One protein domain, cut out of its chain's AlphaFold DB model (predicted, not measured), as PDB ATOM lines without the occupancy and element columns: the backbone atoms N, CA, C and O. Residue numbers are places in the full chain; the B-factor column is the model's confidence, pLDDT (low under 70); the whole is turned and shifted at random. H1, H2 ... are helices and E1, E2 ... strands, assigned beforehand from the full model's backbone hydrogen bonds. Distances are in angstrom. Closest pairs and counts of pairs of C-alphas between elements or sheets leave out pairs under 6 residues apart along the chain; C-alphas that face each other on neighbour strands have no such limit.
ATOM      1  N   ILE A   8     -22.388 -31.663 -27.515       91.06
ATOM      2  CA  ILE A   8     -21.379 -31.378 -28.541       91.06
ATOM      3  C   ILE A   8     -21.595 -32.262 -29.769       91.06
ATOM      4  O   ILE A   8     -22.063 -33.397 -29.662       91.06
ATOM      5  N   LYS A   9     -21.246 -31.735 -30.939       92.50
ATOM      6  CA  LYS A   9     -21.158 -32.454 -32.208       92.50
ATOM      7  C   LYS A   9     -19.721 -32.365 -32.707       92.50
ATOM      8  O   LYS A   9     -19.157 -31.281 -32.742       92.50
ATOM      9  N   TYR A  10     -19.155 -33.482 -33.130       90.19
ATOM     10  CA  TYR A  10     -17.831 -33.540 -33.744       90.19
ATOM     11  C   TYR A  10     -17.821 -34.628 -34.816       90.19
ATOM     12  O   TYR A  10     -18.713 -35.482 -34.857       90.19
ATOM     13  N   THR A  11     -16.829 -34.585 -35.697       90.69
ATOM     14  CA  THR A  11     -16.546 -35.657 -36.654       90.69
ATOM     15  C   THR A  11     -15.304 -36.418 -36.225       90.69
ATOM     16  O   THR A  11     -14.397 -35.839 -35.629       90.69
ATOM     17  N   ALA A  12     -15.265 -37.709 -36.539       87.25
ATOM     18  CA  ALA A  12     -14.167 -38.606 -36.208       87.25
ATOM     19  C   ALA A  12     -13.690 -39.318 -37.474       87.25
ATOM     20  O   ALA A  12     -14.515 -39.819 -38.240       87.25
ATOM     21  N   SER A  13     -12.374 -39.360 -37.668       88.94
ATOM     22  CA  SER A  13     -11.740 -40.043 -38.795       88.94
ATOM     23  C   SER A  13     -11.140 -41.366 -38.327       88.94
ATOM     24  O   SER A  13     -10.398 -41.405 -37.341       88.94
ATOM     25  N   PHE A  14     -11.442 -42.440 -39.054       86.56
ATOM     26  CA  PHE A  14     -10.941 -43.787 -38.788       86.56
ATOM     27  C   PHE A  14     -10.335 -44.382 -40.052       86.56
ATOM     28  O   PHE A  14     -10.839 -44.156 -41.152       86.56
ATOM     29  N   GLU A  15      -9.294 -45.191 -39.883       88.25
ATOM     30  CA  GLU A  15      -8.719 -45.997 -40.955       88.25
ATOM     31  C   GLU A  15      -8.792 -47.482 -40.591       88.25
ATOM     32  O   GLU A  15      -8.463 -47.887 -39.472       88.25
ATOM     33  N   LYS A  16      -9.223 -48.314 -41.541       85.31
ATOM     34  CA  LYS A  16      -9.314 -49.763 -41.362       85.31
ATOM     35  C   LYS A  16      -8.777 -50.490 -42.586       85.31
ATOM     36  O   LYS A  16      -9.194 -50.236 -43.712       85.31
ATOM     37  N   THR A  17      -7.892 -51.457 -42.357       87.94
ATOM     38  CA  THR A  17      -7.535 -52.451 -43.374       87.94
ATOM     39  C   THR A  17      -8.578 -53.561 -43.370       87.94
ATOM     40  O   THR A  17      -8.779 -54.219 -42.349       87.94
ATOM     41  N   VAL A  18      -9.234 -53.788 -44.508       83.19
ATOM     42  CA  VAL A  18     -10.246 -54.840 -44.659       83.19
ATOM     43  C   VAL A  18      -9.760 -55.937 -45.604       83.19
ATOM     44  O   VAL A  18      -9.150 -55.637 -46.635       83.19
ATOM     45  N   PRO A  19     -10.016 -57.219 -45.291       79.88
ATOM     46  CA  PRO A  19      -9.767 -58.289 -46.239       79.88
ATOM     47  C   PRO A  19     -10.753 -58.160 -47.402       79.88
ATOM     48  O   PRO A  19     -11.965 -58.100 -47.199       79.88
ATOM     49  N   PHE A  20     -10.248 -58.157 -48.633       79.00
ATOM     50  CA  PHE A  20     -11.097 -58.211 -49.817       79.00
ATOM     51  C   PHE A  20     -10.588 -59.260 -50.803       79.00
ATOM     52  O   PHE A  20      -9.389 -59.505 -50.923       79.00
ATOM     53  N   ILE A  21     -11.525 -59.894 -51.506       80.81
ATOM     54  CA  ILE A  21     -11.234 -60.809 -52.609       80.81
ATOM     55  C   ILE A  21     -11.481 -60.036 -53.900       80.81
ATOM     56  O   ILE A  21     -12.619 -59.630 -54.146       80.81
ATOM     57  N   GLN A  22     -10.433 -59.839 -54.698       80.94
ATOM     58  CA  GLN A  22     -10.560 -59.296 -56.048       80.94
ATOM     59  C   GLN A  22     -11.004 -60.405 -57.001       80.94
ATOM     60  O   GLN A  22     -10.387 -61.474 -57.053       80.94
ATOM     61  N   ARG A  23     -12.081 -60.177 -57.751       85.25
ATOM     62  CA  ARG A  23     -12.538 -61.120 -58.777       85.25
ATOM     63  C   ARG A  23     -11.730 -60.940 -60.072       85.25
ATOM     64  O   ARG A  23     -11.218 -59.850 -60.332       85.25
ATOM     65  N   PRO A  24     -11.610 -61.984 -60.916       86.75
ATOM     66  CA  PRO A  24     -10.963 -61.850 -62.220       86.75
ATOM     67  C   PRO A  24     -11.658 -60.776 -63.067       86.75
ATOM     68  O   PRO A  24     -12.879 -60.812 -63.205       86.75
ATOM     69  N   ASN A  25     -10.878 -59.858 -63.646       88.44
ATOM     70  CA  ASN A  25     -11.349 -58.717 -64.446       88.44
ATOM     71  C   ASN A  25     -12.241 -57.702 -63.696       88.44
ATOM     72  O   ASN A  25     -12.934 -56.930 -64.347       88.44
ATOM     73  N   GLU A  26     -12.243 -57.695 -62.358       87.00
ATOM     74  CA  GLU A  26     -12.944 -56.668 -61.572       87.00
ATOM     75  C   GLU A  26     -12.146 -55.360 -61.605       87.00
ATOM     76  O   GLU A  26     -10.970 -55.329 -61.216       87.00
ATOM     77  N   GLU A  27     -12.779 -54.285 -62.079       89.50
ATOM     78  CA  GLU A  27     -12.172 -52.960 -62.053       89.50
ATOM     79  C   GLU A  27     -12.109 -52.432 -60.616       89.50
ATOM     80  O   GLU A  27     -12.932 -52.764 -59.763       89.50
ATOM     81  N   VAL A  28     -11.136 -51.562 -60.332       86.50
ATOM     82  CA  VAL A  28     -10.981 -50.964 -58.994       86.50
ATOM     83  C   VAL A  28     -12.249 -50.220 -58.564       86.50
ATOM     84  O   VAL A  28     -12.627 -50.286 -57.398       86.50
ATOM     85  N   ASN A  29     -12.938 -49.567 -59.501       87.94
ATOM     86  CA  ASN A  29     -14.188 -48.863 -59.216       87.94
ATOM     87  C   ASN A  29     -15.296 -49.822 -58.748       87.94
ATOM     88  O   ASN A  29     -15.987 -49.514 -57.781       87.94
ATOM     89  N   ASP A  30     -15.405 -51.015 -59.345       89.12
ATOM     90  CA  ASP A  30     -16.375 -52.034 -58.921       89.12
ATOM     91  C   ASP A  30     -16.082 -52.536 -57.496       89.12
ATOM     92  O   ASP A  30     -16.998 -52.779 -56.702       89.12
ATOM     93  N   VAL A  31     -14.793 -52.656 -57.147       87.50
ATOM     94  CA  VAL A  31     -14.357 -53.015 -55.789       87.50
ATOM     95  C   VAL A  31     -14.772 -51.934 -54.789       87.50
ATOM     96  O   VAL A  31     -15.332 -52.265 -53.742       87.50
ATOM     97  N   LEU A  32     -14.527 -50.660 -55.107       88.69
ATOM     98  CA  LEU A  32     -14.883 -49.531 -54.243       88.69
ATOM     99  C   LEU A  32     -16.397 -49.430 -54.040       88.69
ATOM    100  O   LEU A  32     -16.846 -49.309 -52.902       88.69
ATOM    101  N   ASP A  33     -17.188 -49.580 -55.103       90.38
ATOM    102  CA  ASP A  33     -18.652 -49.571 -55.026       90.38
ATOM    103  C   ASP A  33     -19.192 -50.708 -54.150       90.38
ATOM    104  O   ASP A  33     -20.158 -50.536 -53.398       90.38
ATOM    105  N   ARG A  34     -18.580 -51.894 -54.228       88.88
ATOM    106  CA  ARG A  34     -18.955 -53.033 -53.385       88.88
ATOM    107  C   ARG A  34     -18.598 -52.795 -51.921       88.88
ATOM    108  O   ARG A  34     -19.412 -53.128 -51.063       88.88
ATOM    109  N   ILE A  35     -17.420 -52.235 -51.644       88.31
ATOM    110  CA  ILE A  35     -17.014 -51.868 -50.281       88.31
ATOM    111  C   ILE A  35     -17.966 -50.808 -49.724       88.31
ATOM    112  O   ILE A  35     -18.460 -50.985 -48.618       88.31
ATOM    113  N   GLY A  36     -18.307 -49.775 -50.499       89.56
ATOM    114  CA  GLY A  36     -19.256 -48.739 -50.077       89.56
ATOM    115  C   GLY A  36     -20.623 -49.311 -49.690       89.56
ATOM    116  O   GLY A  36     -21.143 -49.008 -48.620       89.56
ATOM    117  N   LYS A  37     -21.167 -50.231 -50.498       90.94
ATOM    118  CA  LYS A  37     -22.431 -50.923 -50.179       90.94
ATOM    119  C   LYS A  37     -22.348 -51.789 -48.919       90.94
ATOM    120  O   LYS A  37     -23.350 -51.936 -48.221       90.94
ATOM    121  N   ASP A  38     -21.195 -52.401 -48.654       89.69
ATOM    122  CA  ASP A  38     -20.975 -53.205 -47.447       89.69
ATOM    123  C   ASP A  38     -20.867 -52.313 -46.201       89.69
ATOM    124  O   ASP A  38     -21.519 -52.586 -45.195       89.69
ATOM    125  N   MET A  39     -20.160 -51.184 -46.316       88.69
ATOM    126  CA  MET A  39     -20.064 -50.156 -45.277       88.69
ATOM    127  C   MET A  39     -21.431 -49.592 -44.896       88.69
ATOM    128  O   MET A  39     -21.753 -49.528 -43.713       88.69
ATOM    129  N   ASP A  40     -22.265 -49.244 -45.878       89.44
ATOM    130  CA  ASP A  40     -23.620 -48.741 -45.624       89.44
ATOM    131  C   ASP A  40     -24.484 -49.771 -44.881       89.44
ATOM    132  O   ASP A  40     -25.325 -49.419 -44.051       89.44
ATOM    133  N   LYS A  41     -24.280 -51.061 -45.167       91.38
ATOM    134  CA  LYS A  41     -25.045 -52.151 -44.558       91.38
ATOM    135  C   LYS A  41     -24.554 -52.511 -43.155       91.38
ATOM    136  O   LYS A  41     -25.374 -52.860 -42.303       91.38
ATOM    137  N   TYR A  42     -23.248 -52.440 -42.918       87.19
ATOM    138  CA  TYR A  42     -22.593 -52.888 -41.689       87.19
ATOM    139  C   TYR A  42     -21.753 -51.777 -41.060       87.19
ATOM    140  O   TYR A  42     -20.615 -51.994 -40.663       87.19
ATOM    141  N   VAL A  43     -22.325 -50.576 -40.939       83.69
ATOM    142  CA  VAL A  43     -21.595 -49.366 -40.517       83.69
ATOM    143  C   VAL A  43     -20.761 -49.575 -39.246       83.69
ATOM    144  O   VAL A  43     -19.618 -49.138 -39.180       83.69
ATOM    145  N   ASN A  44     -21.288 -50.307 -38.259       83.88
ATOM    146  CA  ASN A  44     -20.595 -50.547 -36.989       83.88
ATOM    147  C   ASN A  44     -19.344 -51.424 -37.144       83.88
ATOM    148  O   ASN A  44     -18.385 -51.226 -36.404       83.88
ATOM    149  N   ASP A  45     -19.324 -52.331 -38.123       83.38
ATOM    150  CA  ASP A  45     -18.174 -53.196 -38.410       83.38
ATOM    151  C   ASP A  45     -17.026 -52.417 -39.067       83.38
ATOM    152  O   ASP A  45     -15.939 -52.958 -39.230       83.38
ATOM    153  N   TYR A  46     -17.251 -51.164 -39.468       81.00
ATOM    154  CA  TYR A  46     -16.235 -50.277 -40.040       81.00
ATOM    155  C   TYR A  46     -15.811 -49.149 -39.087       81.00
ATOM    156  O   TYR A  46     -14.844 -48.443 -39.372       81.00
ATOM    157  N   LEU A  47     -16.496 -48.991 -37.948       78.31
ATOM    158  CA  LEU A  47     -16.200 -47.980 -36.922       78.31
ATOM    159  C   LEU A  47     -15.237 -48.477 -35.826       78.31
ATOM    160  O   LEU A  47     -14.876 -47.715 -34.935       78.31
ATOM    161  N   ASP A  48     -14.797 -49.732 -35.892       80.12
ATOM    162  CA  ASP A  48     -13.774 -50.344 -35.027       80.12
ATOM    163  C   ASP A  48     -12.333 -50.134 -35.549       80.12
ATOM    164  O   ASP A  48     -11.396 -50.791 -35.090       80.12
ATOM    165  N   GLY A  49     -12.155 -49.256 -36.541       76.50
ATOM    166  CA  GLY A  49     -10.858 -48.934 -37.129       76.50
ATOM    167  C   GLY A  49      -9.904 -48.216 -36.173       76.50
ATOM    168  O   GLY A  49     -10.250 -47.815 -35.059       76.50
ATOM    169  N   THR A  50      -8.675 -48.008 -36.637       82.94
ATOM    170  CA  THR A  50      -7.704 -47.185 -35.917       82.94
ATOM    171  C   THR A  50      -8.165 -45.733 -35.968       82.94
ATOM    172  O   THR A  50      -8.348 -45.168 -37.049       82.94
ATOM    173  N   PHE A  51      -8.357 -45.130 -34.797       83.88
ATOM    174  CA  PHE A  51      -8.646 -43.706 -34.675       83.88
ATOM    175  C   PHE A  51      -7.486 -42.867 -35.223       83.88
ATOM    176  O   PHE A  51      -6.328 -43.121 -34.886       83.88
ATOM    177  N   ILE A  52      -7.814 -41.853 -36.024       87.38
ATOM    178  CA  ILE A  52      -6.842 -40.911 -36.584       87.38
ATOM    179  C   ILE A  52      -6.923 -39.572 -35.850       87.38
ATOM    180  O   ILE A  52      -5.955 -39.154 -35.217       87.38
ATOM    181  N   GLU A  53      -8.079 -38.910 -35.910       87.44
ATOM    182  CA  GLU A  53      -8.279 -37.583 -35.323       87.44
ATOM    183  C   GLU A  53      -9.766 -37.242 -35.125       87.44
ATOM    184  O   GLU A  53     -10.660 -37.883 -35.692       87.44
ATOM    185  N   PHE A  54     -10.014 -36.198 -34.328       89.31
ATOM    186  CA  PHE A  54     -11.311 -35.533 -34.218       89.31
ATOM    187  C   PHE A  54     -11.240 -34.135 -34.823       89.31
ATOM    188  O   PHE A  54     -10.203 -33.476 -34.766       89.31
ATOM    189  N   SER A  55     -12.380 -33.654 -35.313       87.62
ATOM    190  CA  SER A  55     -12.570 -32.216 -35.490       87.62
ATOM    191  C   SER A  55     -12.680 -31.514 -34.137       87.62
ATOM    192  O   SER A  55     -13.044 -32.131 -33.130       87.62
ATOM    193  N   ASP A  56     -12.503 -30.194 -34.139       88.75
ATOM    194  CA  ASP A  56     -12.937 -29.373 -33.014       88.75
ATOM    195  C   ASP A  56     -14.438 -29.603 -32.730       88.75
ATOM    196  O   ASP A  56     -15.235 -29.748 -33.671       88.75
ATOM    197  N   PRO A  57     -14.848 -29.687 -31.451       86.88
ATOM    198  CA  PRO A  57     -16.238 -29.919 -31.092       86.88
ATOM    199  C   PRO A  57     -17.079 -28.650 -31.262       86.88
ATOM    200  O   PRO A  57     -16.760 -27.584 -30.741       86.88
ATOM    201  N   GLU A  58     -18.223 -28.790 -31.920       91.31
ATOM    202  CA  GLU A  58     -19.250 -27.759 -32.004       91.31
ATOM    203  C   GLU A  58     -20.268 -27.946 -30.877       91.31
ATOM    204  O   GLU A  58     -20.970 -28.961 -30.829       91.31
ATOM    205  N   VAL A  59     -20.406 -26.954 -29.996       87.62
ATOM    206  CA  VAL A  59     -21.503 -26.922 -29.018       87.62
ATOM    207  C   VAL A  59     -22.831 -26.771 -29.761       87.62
ATOM    208  O   VAL A  59     -22.952 -25.960 -30.682       87.62
ATOM    209  N   LYS A  60     -23.821 -27.580 -29.385       81.00
ATOM    210  CA  LYS A  60     -25.189 -27.485 -29.895       81.00
ATOM    211  C   LYS A  60     -26.122 -27.075 -28.764       81.00
ATOM    212  O   LYS A  60     -26.026 -27.641 -27.675       81.00
ATOM    213  N   ASP A  61     -27.007 -26.133 -29.074       71.75
ATOM    214  CA  ASP A  61     -28.147 -25.761 -28.231       71.75
ATOM    215  C   ASP A  61     -29.205 -26.882 -28.181       71.75
ATOM    216  O   ASP A  61     -29.340 -27.642 -29.178       71.75
TER     217      ASP A  61
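AT A GLANCE: This is residues 8 to 61 of the 61 residues of an uncharacterized protein of Staphylococcus equorum (UniProt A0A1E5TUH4). The printed part makes one long loop: E1 and E2 form a two-stranded ribbon, from which residues 16 to 27 run out and H1 leads back, with the little helix H2 between H1 and E2. Residues 24 to 29 stick out at one end, and at the other residues 8 to 9 pair with residues 58 to 59 of E3. The 54 printed residues include two named helices and three named strands, in the order E1, H1, H2, E2, E3; the class is mixed, helices and strands, and the sheet E1 - E2 is antiparallel. The whole is a rod of 51 by 20 by 17 A, only just extended and close to loose, with a radius of gyration of the C-alphas of 15.2 A.

HOW THE PARTS SIT: Look first at E1, residues 12 to 15, and its antiparallel neighbour E2, residues 50 to 54, at 153 degrees: N 13 and O 53 are 3.0 A apart, and N 50 and O 15 are 2.8 A apart, both within hydrogen-bond range. H1, residues 28 to 41, and H2, residues 43 to 46, are close but not clearly touching; their closest C-alphas, of Met 39 and Tyr 46, are 6.5 A apart. In H1 every O i to N i+4 pair is within hydrogen-bond range; H2 is too short for such a pair. E3, residues 58 to 60, pairs with no named strand and is apart from E2.

IN THESE COORDINATES: Find C-alpha 12 at (-14.167, -38.606, -36.208); from there E1 runs 10.3 A to residue 15. H1 begins at C-alpha 28, (-10.981, -50.964, -58.994), and runs 20.2 A to residue 41. E2 covers 12.3 A, and E3 ends at C-alpha 60, (-25.189, -27.485, -29.895).

THE WHOLE: The C-alphas farthest apart, of Pro 24 and Asp 61, are 52.5 A apart. The link from E1 to H1 is long, with 12 residues; the other three are tight. The printed part has no cut, and no printed residue is under 70 in pLDDT.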